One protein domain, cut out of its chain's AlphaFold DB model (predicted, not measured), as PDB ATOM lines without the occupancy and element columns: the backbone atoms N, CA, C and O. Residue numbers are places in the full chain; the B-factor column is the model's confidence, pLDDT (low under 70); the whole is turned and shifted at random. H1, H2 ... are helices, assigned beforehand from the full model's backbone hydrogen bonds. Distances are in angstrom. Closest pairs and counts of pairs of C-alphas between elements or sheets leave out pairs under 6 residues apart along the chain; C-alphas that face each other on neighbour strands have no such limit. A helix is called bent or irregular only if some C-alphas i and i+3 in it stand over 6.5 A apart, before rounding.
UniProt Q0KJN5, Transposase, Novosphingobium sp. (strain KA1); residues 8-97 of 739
ATOM      1  N   GLY A   8     230.445 189.353 180.600       50.75
ATOM      2  CA  GLY A   8     231.307 188.619 179.671       50.75
ATOM      3  C   GLY A   8     231.760 187.254 180.203       50.75
ATOM      4  O   GLY A   8     231.744 186.268 179.464       50.75
ATOM      5  N   ASP A   9     232.087 187.164 181.494       59.56
ATOM      6  CA  ASP A   9     232.476 185.904 182.138       59.56
ATOM      7  C   ASP A   9     231.282 184.938 182.280       59.56
ATOM      8  O   ASP A   9     231.447 183.723 182.118       59.56
ATOM      9  N   LEU A  10     230.068 185.456 182.515       64.06
ATOM     10  CA  LEU A  10     228.819 184.676 182.537       64.06
ATOM     11  C   LEU A  10     228.525 184.048 181.171       64.06
ATOM     12  O   LEU A  10     228.275 182.842 181.092       64.06
ATOM     13  N   ILE A  11     228.632 184.831 180.093       65.81
ATOM     14  CA  ILE A  11     228.407 184.355 178.719       65.81
ATOM     15  C   ILE A  11     229.388 183.230 178.366       65.81
ATOM     16  O   ILE A  11     228.977 182.204 177.819       65.81
ATOM     17  N   GLY A  12     230.670 183.371 178.712       68.81
ATOM     18  CA  GLY A  12     231.678 182.351 178.411       68.81
ATOM     19  C   GLY A  12     231.501 181.045 179.200       68.81
ATOM     20  O   GLY A  12     231.709 179.955 178.662       68.81
ATOM     21  N   SER A  13     231.099 181.127 180.472       79.25
ATOM     22  CA  SER A  13     231.121 179.976 181.387       79.25
ATOM     23  C   SER A  13     229.763 179.296 181.613       79.25
ATOM     24  O   SER A  13     229.740 178.085 181.854       79.25
ATOM     25  N   TRP A  14     228.631 179.980 181.415       87.44
ATOM     26  CA  TRP A  14     227.289 179.452 181.724       87.44
ATOM     27  C   TRP A  14     226.350 179.283 180.519       87.44
ATOM     28  O   TRP A  14     225.222 178.825 180.691       87.44
ATOM     29  N   SER A  15     226.790 179.583 179.295       90.81
ATOM     30  CA  SER A  15     225.954 179.392 178.096       90.81
ATOM     31  C   SER A  15     225.809 177.915 177.708       90.81
ATOM     32  O   SER A  15     226.788 177.165 177.709       90.81
ATOM     33  N   LEU A  16     224.595 177.496 177.351       91.50
ATOM     34  CA  LEU A  16     224.294 176.159 176.834       91.50
ATOM     35  C   LEU A  16     224.419 176.142 175.307       91.50
ATOM     36  O   LEU A  16     223.882 177.005 174.617       91.50
ATOM     37  N   SER A  17     225.099 175.133 174.759       92.19
ATOM     38  CA  SER A  17     225.069 174.884 173.314       92.19
ATOM     39  C   SER A  17     223.725 174.286 172.883       92.19
ATOM     40  O   SER A  17     222.982 173.743 173.703       92.19
ATOM     41  N   PHE A  18     223.431 174.282 171.580       91.25
ATOM     42  CA  PHE A  18     222.232 173.611 171.060       91.25
ATOM     43  C   PHE A  18     222.161 172.126 171.453       91.25
ATOM     44  O   PHE A  18     221.081 171.635 171.787       91.25
ATOM     45  N   SER A  19     223.297 171.411 171.492       92.81
ATOM     46  CA  SER A  19     223.307 170.017 171.959       92.81
ATOM     47  C   SER A  19     223.036 169.897 173.456       92.81
ATOM     48  O   SER A  19     222.412 168.928 173.883       92.81
ATOM     49  N   ASP A  20     223.475 170.873 174.256       93.38
ATOM     50  CA  ASP A  20     223.216 170.889 175.698       93.38
ATOM     51  C   ASP A  20     221.737 171.154 175.984       93.38
ATOM     52  O   ASP A  20     221.148 170.481 176.827       93.38
ATOM     53  N   ILE A  21     221.111 172.074 175.242       92.75
ATOM     54  CA  ILE A  21     219.673 172.351 175.346       92.75
ATOM     55  C   ILE A  21     218.871 171.094 174.991       92.75
ATOM     56  O   ILE A  21     217.979 170.708 175.748       92.75
ATOM     57  N   ALA A  22     219.204 170.405 173.894       92.94
ATOM     58  CA  ALA A  22     218.548 169.151 173.518       92.94
ATOM     59  C   ALA A  22     218.717 168.061 174.597       92.94
ATOM     60  O   ALA A  22     217.758 167.378 174.964       92.94
ATOM     61  N   PHE A  23     219.922 167.934 175.161       93.81
ATOM     62  CA  PHE A  23     220.213 166.984 176.237       93.81
ATOM     63  C   PHE A  23     219.409 167.276 177.514       93.81
ATOM     64  O   PHE A  23     218.851 166.359 178.124       93.81
ATOM     65  N   VAL A  24     219.316 168.550 177.907       93.81
ATOM     66  CA  VAL A  24     218.591 168.985 179.108       93.81
ATOM     67  C   VAL A  24     217.074 168.873 178.925       93.81
ATOM     68  O   VAL A  24     216.387 168.351 179.804       93.81
ATOM     69  N   THR A  25     216.534 169.318 177.787       91.50
ATOM     70  CA  THR A  25     215.081 169.336 177.520       91.50
ATOM     71  C   THR A  25     214.470 167.939 177.397       91.50
ATOM     72  O   THR A  25     213.289 167.769 177.712       91.50
ATOM     73  N   GLY A  26     215.276 166.920 177.074       88.12
ATOM     74  CA  GLY A  26     214.882 165.506 177.097       88.12
ATOM     75  C   GLY A  26     214.568 164.934 178.490       88.12
ATOM     76  O   GLY A  26     214.227 163.755 178.605       88.12
ATOM     77  N   LYS A  27     214.696 165.726 179.565       90.88
ATOM     78  CA  LYS A  27     214.335 165.345 180.940       90.88
ATOM     79  C   LYS A  27     213.054 166.024 181.417       90.88
ATOM     80  O   LYS A  27     212.605 167.018 180.847       90.88
ATOM     81  N   ALA A  28     212.498 165.488 182.507       87.62
ATOM     82  CA  ALA A  28     211.348 166.071 183.193       87.62
ATOM     83  C   ALA A  28     211.645 167.520 183.601       87.62
ATOM     84  O   ALA A  28     212.748 167.811 184.069       87.62
ATOM     85  N   GLU A  29     210.663 168.405 183.443       87.56
ATOM     86  CA  GLU A  29     210.818 169.855 183.611       87.56
ATOM     87  C   GLU A  29     211.435 170.245 184.960       87.56
ATOM     88  O   GLU A  29     212.398 171.009 185.003       87.56
ATOM     89  N   THR A  30     210.987 169.601 186.041       87.69
ATOM     90  CA  THR A  30     211.469 169.816 187.416       87.69
ATOM     91  C   THR A  30     212.956 169.523 187.618       87.69
ATOM     92  O   THR A  30     213.548 169.990 188.586       87.69
ATOM     93  N   ALA A  31     213.586 168.764 186.717       89.31
ATOM     94  CA  ALA A  31     214.997 168.407 186.804       89.31
ATOM     95  C   ALA A  31     215.893 169.142 185.795       89.31
ATOM     96  O   ALA A  31     217.115 169.010 185.877       89.31
ATOM     97  N   ARG A  32     215.315 169.904 184.855       93.38
ATOM     98  CA  ARG A  32     216.054 170.549 183.756       93.38
ATOM     99  C   ARG A  32     217.059 171.573 184.263       93.38
ATOM    100  O   ARG A  32     218.236 171.477 183.925       93.38
ATOM    101  N   LEU A  33     216.619 172.499 185.118       93.12
ATOM    102  CA  LEU A  33     217.494 173.553 185.632       93.12
ATOM    103  C   LEU A  33     218.633 172.972 186.485       93.12
ATOM    104  O   LEU A  33     219.794 173.307 186.271       93.12
ATOM    105  N   GLY A  34     218.337 172.027 187.384       92.12
ATOM    106  CA  GLY A  34     219.365 171.357 188.191       92.12
ATOM    107  C   GLY A  34     220.363 170.531 187.369       92.12
ATOM    108  O   GLY A  34     221.561 170.530 187.663       92.12
ATOM    109  N   LEU A  35     219.904 169.873 186.297       94.31
ATOM    110  CA  LEU A  35     220.776 169.181 185.343       94.31
ATOM    111  C   LEU A  35     221.673 170.162 184.572       94.31
ATOM    112  O   LEU A  35     222.868 169.902 184.444       94.31
ATOM    113  N   ALA A  36     221.121 171.277 184.084       94.69
ATOM    114  CA  ALA A  36     221.876 172.310 183.373       94.69
ATOM    115  C   ALA A  36     222.947 172.949 184.266       94.69
ATOM    116  O   ALA A  36     224.086 173.134 183.831       94.69
ATOM    117  N   VAL A  37     222.611 173.195 185.536       93.94
ATOM    118  CA  VAL A  37     223.568 173.656 186.545       93.94
ATOM    119  C   VAL A  37     224.687 172.630 186.729       93.94
ATOM    120  O   VAL A  37     225.851 173.000 186.615       93.94
ATOM    121  N   GLN A  38     224.381 171.340 186.934       93.12
ATOM    122  CA  GLN A  38     225.424 170.303 187.039       93.12
ATOM    123  C   GLN A  38     226.309 170.229 185.787       93.12
ATOM    124  O   GLN A  38     227.523 170.058 185.902       93.12
ATOM    125  N   LEU A  39     225.713 170.355 184.600       94.88
ATOM    126  CA  LEU A  39     226.415 170.300 183.321       94.88
ATOM    127  C   LEU A  39     227.416 171.452 183.182       94.88
ATOM    128  O   LEU A  39     228.600 171.203 182.945       94.88
ATOM    129  N   ARG A  40     226.963 172.701 183.353       94.12
ATOM    130  CA  ARG A  40     227.831 173.880 183.216       94.12
ATOM    131  C   ARG A  40     228.834 173.993 184.351       94.12
ATOM    132  O   ARG A  40     229.992 174.308 184.092       94.12
ATOM    133  N   PHE A  41     228.440 173.645 185.573       91.44
ATOM    134  CA  PHE A  41     229.359 173.612 186.705       91.44
ATOM    135  C   PHE A  41     230.492 172.603 186.468       91.44
ATOM    136  O   PHE A  41     231.665 172.945 186.608       91.44
ATOM    137  N   PHE A  42     230.177 171.384 186.014       92.00
ATOM    138  CA  PHE A  42     231.199 170.394 185.668       92.00
ATOM    139  C   PHE A  42     232.077 170.847 184.493       92.00
ATOM    140  O   PHE A  42     233.297 170.688 184.548       92.00
ATOM    141  N   ALA A  43     231.493 171.448 183.453       90.00
ATOM    142  CA  ALA A  43     232.246 171.981 182.317       90.00
ATOM    143  C   ALA A  43     233.205 173.115 182.728       90.00
ATOM    144  O   ALA A  43     234.316 173.200 182.208       90.00
ATOM    145  N   GLY A  44     232.817 173.957 183.688       86.50
ATOM    146  CA  GLY A  44     233.671 175.013 184.230       86.50
ATOM    147  C   GLY A  44     234.775 174.480 185.144       86.50
ATOM    148  O   GLY A  44     235.936 174.849 184.982       86.50
ATOM    149  N   HIS A  45     234.437 173.577 186.067       85.94
ATOM    150  CA  HIS A  45     235.300 173.245 187.206       85.94
ATOM    151  C   HIS A  45     235.952 171.853 187.160       85.94
ATOM    152  O   HIS A  45     236.915 171.612 187.882       85.94
ATOM    153  N   GLY A  46     235.451 170.918 186.348       88.62
ATOM    154  CA  GLY A  46     235.946 169.534 186.282       88.62
ATOM    155  C   GLY A  46     235.483 168.620 187.427       88.62
ATOM    156  O   GLY A  46     235.915 167.468 187.509       88.62
ATOM    157  N   PHE A  47     234.596 169.099 188.304       88.75
ATOM    158  CA  PHE A  47     233.915 168.316 189.337       88.75
ATOM    159  C   PHE A  47     232.442 168.734 189.445       88.75
ATOM    160  O   PHE A  47     232.065 169.812 188.998       88.75
ATOM    161  N   PHE A  48     231.595 167.858 189.992       91.19
ATOM    162  CA  PHE A  48     230.157 168.112 190.140       91.19
ATOM    163  C   PHE A  48     229.843 168.947 191.383       91.19
ATOM    164  O   PHE A  48     230.596 168.912 192.357       91.19
ATOM    165  N   VAL A  49     228.701 169.638 191.357       88.38
ATOM    166  CA  VAL A  49     228.205 170.487 192.449       88.38
ATOM    167  C   VAL A  49     228.172 169.697 193.767       88.38
ATOM    168  O   VAL A  49     227.468 168.683 193.834       88.38
ATOM    169  N   PRO A  50     228.926 170.119 194.802       79.38
ATOM    170  CA  PRO A  50     228.926 169.459 196.105       79.38
ATOM    171  C   PRO A  50     227.685 169.793 196.946       79.38
ATOM    172  O   PRO A  50     227.173 168.914 197.636       79.38
ATOM    173  N   ASP A  51     227.208 171.037 196.882       75.81
ATOM    174  CA  ASP A  51     226.078 171.559 197.656       75.81
ATOM    175  C   ASP A  51     225.435 172.774 196.956       75.81
ATOM    176  O   ASP A  51     226.037 173.379 196.068       75.81
ATOM    177  N   HIS A  52     224.219 173.155 197.358       76.69
ATOM    178  CA  HIS A  52     223.508 174.293 196.760       76.69
ATOM    179  C   HIS A  52     224.213 175.645 196.958       76.69
ATOM    180  O   HIS A  52     224.098 176.513 196.097       76.69
ATOM    181  N   ALA A  53     224.937 175.837 198.064       71.50
ATOM    182  CA  ALA A  53     225.602 177.104 198.375       71.50
ATOM    183  C   ALA A  53     226.816 177.365 197.469       71.50
ATOM    184  O   ALA A  53     227.239 178.508 197.306       71.50
ATOM    185  N   SER A  54     227.367 176.316 196.856       73.25
ATOM    186  CA  SER A  54     228.462 176.417 195.890       73.25
ATOM    187  C   SER A  54     228.049 176.943 194.507       73.25
ATOM    188  O   SER A  54     228.918 177.200 193.675       73.25
ATOM    189  N   ILE A  55     226.746 177.109 194.249       82.25
ATOM    190  CA  ILE A  55     226.218 177.508 192.943       82.25
ATOM    191  C   ILE A  55     226.093 179.045 192.878       82.25
ATOM    192  O   ILE A  55     225.371 179.627 193.688       82.25
ATOM    193  N   PRO A  56     226.731 179.726 191.906       82.38
ATOM    194  CA  PRO A  56     226.553 181.164 191.704       82.38
ATOM    195  C   PRO A  56     225.111 181.517 191.315       82.38
ATOM    196  O   PRO A  56     224.590 180.983 190.333       82.38
ATOM    197  N   SER A  57     224.481 182.452 192.037       82.00
ATOM    198  CA  SER A  57     223.104 182.909 191.778       82.00
ATOM    199  C   SER A  57     222.920 183.430 190.355       82.00
ATOM    200  O   SER A  57     221.943 183.087 189.692       82.00
ATOM    201  N   ASP A  58     223.895 184.193 189.868       83.12
ATOM    202  CA  ASP A  58     223.854 184.816 188.543       83.12
ATOM    203  C   ASP A  58     223.904 183.754 187.435       83.12
ATOM    204  O   ASP A  58     223.208 183.863 186.429       83.12
ATOM    205  N   GLY A  59     224.654 182.669 187.660       86.19
ATOM    206  CA  GLY A  59     224.703 181.520 186.754       86.19
ATOM    207  C   GLY A  59     223.377 180.759 186.696       86.19
ATOM    208  O   GLY A  59     222.953 180.342 185.620       86.19
ATOM    209  N   VAL A  60     222.681 180.615 187.833       89.38
ATOM    210  CA  VAL A  60     221.340 180.002 187.875       89.38
ATOM    211  C   VAL A  60     220.324 180.865 187.139       89.38
ATOM    212  O   VAL A  60     219.560 180.329 186.342       89.38
ATOM    213  N   LEU A  61     220.322 182.179 187.382       89.75
ATOM    214  CA  LEU A  61     219.431 183.124 186.704       89.75
ATOM    215  C   LEU A  61     219.635 183.074 185.186       89.75
ATOM    216  O   LEU A  61     218.673 182.907 184.441       89.75
ATOM    217  N   TYR A  62     220.891 183.109 184.742       90.69
ATOM    218  CA  TYR A  62     221.239 183.060 183.324       90.69
ATOM    219  C   TYR A  62     220.854 181.731 182.648       90.69
ATOM    220  O   TYR A  62     220.426 181.708 181.495       90.69
ATOM    221  N   LEU A  63     220.974 180.598 183.349       93.06
ATOM    222  CA  LEU A  63     220.502 179.303 182.842       93.06
ATOM    223  C   LEU A  63     218.975 179.196 182.812       93.06
ATOM    224  O   LEU A  63     218.421 178.578 181.902       93.06
ATOM    225  N   ALA A  64     218.300 179.766 183.808       92.62
ATOM    226  CA  ALA A  64     216.847 179.782 183.887       92.62
ATOM    227  C   ALA A  64     216.247 180.581 182.721       92.62
ATOM    228  O   ALA A  64     215.323 180.097 182.069       92.62
ATOM    229  N   GLU A  65     216.844 181.729 182.387       92.44
ATOM    230  CA  GLU A  65     216.473 182.543 181.226       92.44
ATOM    231  C   GLU A  65     216.651 181.778 179.903       92.44
ATOM    232  O   GLU A  65     215.714 181.694 179.113       92.44
ATOM    233  N   GLN A  66     217.800 181.121 179.697       92.50
ATOM    234  CA  GLN A  66     218.060 180.311 178.494       92.50
ATOM    235  C   GLN A  66     217.076 179.143 178.307       92.50
ATOM    236  O   GLN A  66     216.814 178.732 177.179       92.50
ATOM    237  N   LEU A  67     216.567 178.574 179.403       91.81
ATOM    238  CA  LEU A  67     215.651 177.429 179.381       91.81
ATOM    239  C   LEU A  67     214.171 177.829 179.478       91.81
ATOM    240  O   LEU A  67     213.315 176.948 179.383       91.81
ATOM    241  N   GLY A  68     213.866 179.115 179.688       91.44
ATOM    242  CA  GLY A  68     212.504 179.603 179.918       91.44
ATOM    243  C   GLY A  68     211.874 179.084 181.217       91.44
ATOM    244  O   GLY A  68     210.682 178.791 181.242       91.44
ATOM    245  N   LEU A  69     212.667 178.917 182.282       92.94
ATOM    246  CA  LEU A  69     212.235 178.374 183.577       92.94
ATOM    247  C   LEU A  69     212.323 179.429 184.690       92.94
ATOM    248  O   LEU A  69     213.101 180.374 184.606       92.94
ATOM    249  N   ASP A  70     211.582 179.237 185.785       91.06
ATOM    250  CA  ASP A  70     211.791 180.014 187.015       91.06
ATOM    251  C   ASP A  70     213.095 179.566 187.698       91.06
ATOM    252  O   ASP A  70     213.290 178.375 187.965       91.06
ATOM    253  N   ALA A  71     213.977 180.510 188.039       88.19
ATOM    254  CA  ALA A  71     215.228 180.244 188.749       88.19
ATOM    255  C   ALA A  71     215.009 179.527 190.094       88.19
ATOM    256  O   ALA A  71     215.836 178.711 190.504       88.19
ATOM    257  N   LYS A  72     213.864 179.747 190.759       87.75
ATOM    258  CA  LYS A  72     213.515 179.046 192.008       87.75
ATOM    259  C   LYS A  72     213.286 177.548 191.812       87.75
ATOM    260  O   LYS A  72     213.366 176.793 192.784       87.75
ATOM    261  N   SER A  73     213.042 177.092 190.580       87.00
ATOM    262  CA  SER A  73     212.854 175.670 190.280       87.00
ATOM    263  C   SER A  73     214.081 174.824 190.639       87.00
ATOM    264  O   SER A  73     213.916 173.655 190.988       87.00
ATOM    265  N   VAL A  74     215.286 175.417 190.682       86.50
ATOM    266  CA  VAL A  74     216.535 174.733 191.064       86.50
ATOM    267  C   VAL A  74     216.467 174.122 192.467       86.50
ATOM    268  O   VAL A  74     217.093 173.097 192.720       86.50
ATOM    269  N   ASN A  75     215.665 174.703 193.367       85.69
ATOM    270  CA  ASN A  75     215.512 174.236 194.747       85.69
ATOM    271  C   ASN A  75     214.761 172.899 194.847       85.69
ATOM    272  O   ASN A  75     214.848 172.226 195.868       85.69
ATOM    273  N   HIS A  76     214.044 172.495 193.795       85.81
ATOM    274  CA  HIS A  76     213.370 171.194 193.735       85.81
ATOM    275  C   HIS A  76     214.317 170.060 193.318       85.81
ATOM    276  O   HIS A  76     213.944 168.887 193.376       85.81
ATOM    277  N   TYR A  77     215.536 170.389 192.882       87.94
ATOM    278  CA  TYR A  77     216.521 169.413 192.444       87.94
ATOM    279  C   TYR A  77     217.475 169.037 193.580       87.94
ATOM    280  O   TYR A  77     218.349 169.811 193.956       87.94
ATOM    281  N   ASP A  78     217.354 167.810 194.086       88.69
ATOM    282  CA  ASP A  78     218.281 167.270 195.084       88.69
ATOM    283  C   ASP A  78     219.606 166.835 194.431       88.69
ATOM    284  O   ASP A  78     219.717 165.745 193.855       88.69
ATOM    285  N   PHE A  79     220.635 167.677 194.566       86.88
ATOM    286  CA  PHE A  79     221.990 167.431 194.056       86.88
ATOM    287  C   PHE A  79     222.689 166.223 194.709       86.88
ATOM    288  O   PHE A  79     223.634 165.680 194.132       86.88
ATOM    289  N   SER A  80     222.219 165.760 195.870       85.00
ATOM    290  CA  SER A  80     222.760 164.597 196.589       85.00
ATOM    291  C   SER A  80     221.998 163.288 196.305       85.00
ATOM    292  O   SER A  80     222.452 162.187 196.661       85.00
ATOM    293  N   GLY A  81     220.857 163.401 195.623       87.12
ATOM    294  CA  GLY A  81     219.898 162.331 195.401       87.12
ATOM    295  C   GLY A  81     220.315 161.290 194.359       87.12
ATOM    296  O   GLY A  81     221.311 161.402 193.637       87.12
ATOM    297  N   ARG A  82     219.505 160.228 194.241       89.38
ATOM    298  CA  ARG A  82     219.706 159.157 193.240       89.38
ATOM    299  C   ARG A  82     219.627 159.682 191.803       89.38
ATOM    300  O   ARG A  82     220.443 159.290 190.969       89.38
ATOM    301  N   THR A  83     218.693 160.593 191.533       89.25
ATOM    302  CA  THR A  83     218.515 161.220 190.216       89.25
ATOM    303  C   THR A  83     219.749 162.019 189.808       89.25
ATOM    304  O   THR A  83     220.237 161.837 188.693       89.25
ATOM    305  N   ALA A  84     220.322 162.810 190.722       89.81
ATOM    306  CA  ALA A  84     221.538 163.571 190.456       89.81
ATOM    307  C   ALA A  84     222.731 162.672 190.116       89.81
ATOM    308  O   ALA A  84     223.413 162.927 189.129       89.81
ATOM    309  N   ARG A  85     222.937 161.557 190.834       90.25
ATOM    310  CA  ARG A  85     224.004 160.592 190.492       90.25
ATOM    311  C   ARG A  85     223.843 160.004 189.088       90.25
ATOM    312  O   ARG A  85     224.833 159.858 188.370       90.25
ATOM    313  N   ARG A  86     222.609 159.677 188.685       92.31
ATOM    314  CA  ARG A  86     222.312 159.207 187.321       92.31
ATOM    315  C   ARG A  86     222.623 160.295 186.293       92.31
ATOM    316  O   ARG A  86     223.285 160.016 185.299       92.31
ATOM    317  N   HIS A  87     222.197 161.525 186.561       94.25
ATOM    318  CA  HIS A  87     222.461 162.684 185.713       94.25
ATOM    319  C   HIS A  87     223.956 162.988 185.578       94.25
ATOM    320  O   HIS A  87     224.411 163.199 184.463       94.25
ATOM    321  N   CYS A  88     224.751 162.902 186.648       93.38
ATOM    322  CA  CYS A  88     226.209 163.004 186.561       93.38
ATOM    323  C   CYS A  88     226.783 161.973 185.572       93.38
ATOM    324  O   CYS A  88     227.593 162.315 184.717       93.38
ATOM    325  N   ALA A  89     226.333 160.714 185.631       93.06
ATOM    326  CA  ALA A  89     226.790 159.671 184.709       93.06
ATOM    327  C   ALA A  89     226.325 159.886 183.254       93.06
ATOM    328  O   ALA A  89     226.981 159.423 182.321       93.06
ATOM    329  N   GLU A  90     225.184 160.541 183.048       95.00
ATOM    330  CA  GLU A  90     224.707 160.958 181.724       95.00
ATOM    331  C   GLU A  90     225.506 162.147 181.186       95.00
ATOM    332  O   GLU A  90     225.941 162.093 180.040       95.00
ATOM    333  N   ILE A  91     225.788 163.152 182.022       95.38
ATOM    334  CA  ILE A  91     226.632 164.306 181.684       95.38
ATOM    335  C   ILE A  91     228.019 163.844 181.237       95.38
ATOM    336  O   ILE A  91     228.506 164.290 180.202       95.38
ATOM    337  N   LEU A  92     228.648 162.915 181.967       94.88
ATOM    338  CA  LEU A  92     229.960 162.391 181.577       94.88
ATOM    339  C   LEU A  92     229.929 161.728 180.195       94.88
ATOM    340  O   LEU A  92     230.871 161.896 179.427       94.88
ATOM    341  N   ARG A  93     228.853 161.007 179.855       94.81
ATOM    342  CA  ARG A  93     228.690 160.407 178.523       94.81
ATOM    343  C   ARG A  93     228.455 161.466 177.447       94.81
ATOM    344  O   ARG A  93     229.107 161.396 176.413       94.81
ATOM    345  N   HIS A  94     227.586 162.443 177.713       94.94
ATOM    346  CA  HIS A  94     227.290 163.564 176.810       94.94
ATOM    347  C   HIS A  94     228.547 164.374 176.472       94.94
ATOM    348  O   HIS A  94     228.817 164.654 175.311       94.94
ATOM    349  N   LEU A  95     229.379 164.664 177.477       93.62
ATOM    350  CA  LEU A  95     230.632 165.407 177.310       93.62
ATOM    351  C   LEU A  95     231.818 164.543 176.832       93.62
ATOM    352  O   LEU A  95     232.921 165.059 176.644       93.62
ATOM    353  N   GLY A  96     231.634 163.230 176.657       94.81
ATOM    354  CA  GLY A  96     232.679 162.319 176.180       94.81
ATOM    355  C   GLY A  96     233.813 162.064 177.181       94.81
ATOM    356  O   GLY A  96     234.963 161.883 176.781       94.81
ATOM    357  N   PHE A  97     233.511 162.067 178.479       96.06
ATOM    358  CA  PHE A  97     234.468 161.788 179.547       96.06
ATOM    359  C   PHE A  97     234.624 160.287 179.799       96.06
ATOM    360  O   PHE A  97     233.648 159.542 179.904       96.06
TER     361      PHE A  97
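AT A GLANCE: This is residues 8 to 97 of the 739 residues of the protein "Transposase" of Novosphingobium sp. (strain KA1) (UniProt Q0KJN5). Helix H3 runs through the core of a rounded domain, with H4 and H6 crossing it on opposite sides and H1, H2 and H5 packed round it. The 90 printed residues have six named helices, H1 to H6, and no named strand: all helix. The whole is compact, radius of gyration of the C-alphas 11.7 A, spans 31 by 27 by 24 A.

HOW THE PARTS SIT: Start at the hub, H3, residues 29 to 45, irregular, with C-alphas 30 and 33 7.3 A apart. Its residues 33 to 37 touch H4, residues 57 to 67, at a steep tilt of 56 degrees; closest C-alphas Leu 33 and Ala 64, 6.5 A. Its residues 35 to 39 touch H6, residues 82 to 94, at a steep 55 degrees; closest C-alphas Leu 39 and Ile 91, 6.2 A. H2, residues 18 to 25, forms a hairpin with H3; H5, residues 71 to 76, and H1, residues 8 to 14, touch H3 and H4. O i to N i+4 pairs are within hydrogen-bond range throughout H1, H2, H4 and H6, 11 of 13 in H3 and 0 of 2 in H5, with 3 of 3 i+3 pairs.

IN THESE COORDINATES: Find C-alpha 29 at (210.818, 169.855, 183.611); H3 runs 25.0 A. H6 runs 18.6 A to C-alpha 94 at (227.290, 163.564, 176.810).

THE WHOLE: The printed part has no cut; H3 to H4 is the long link. Residues 8 to 12 have pLDDT under 70.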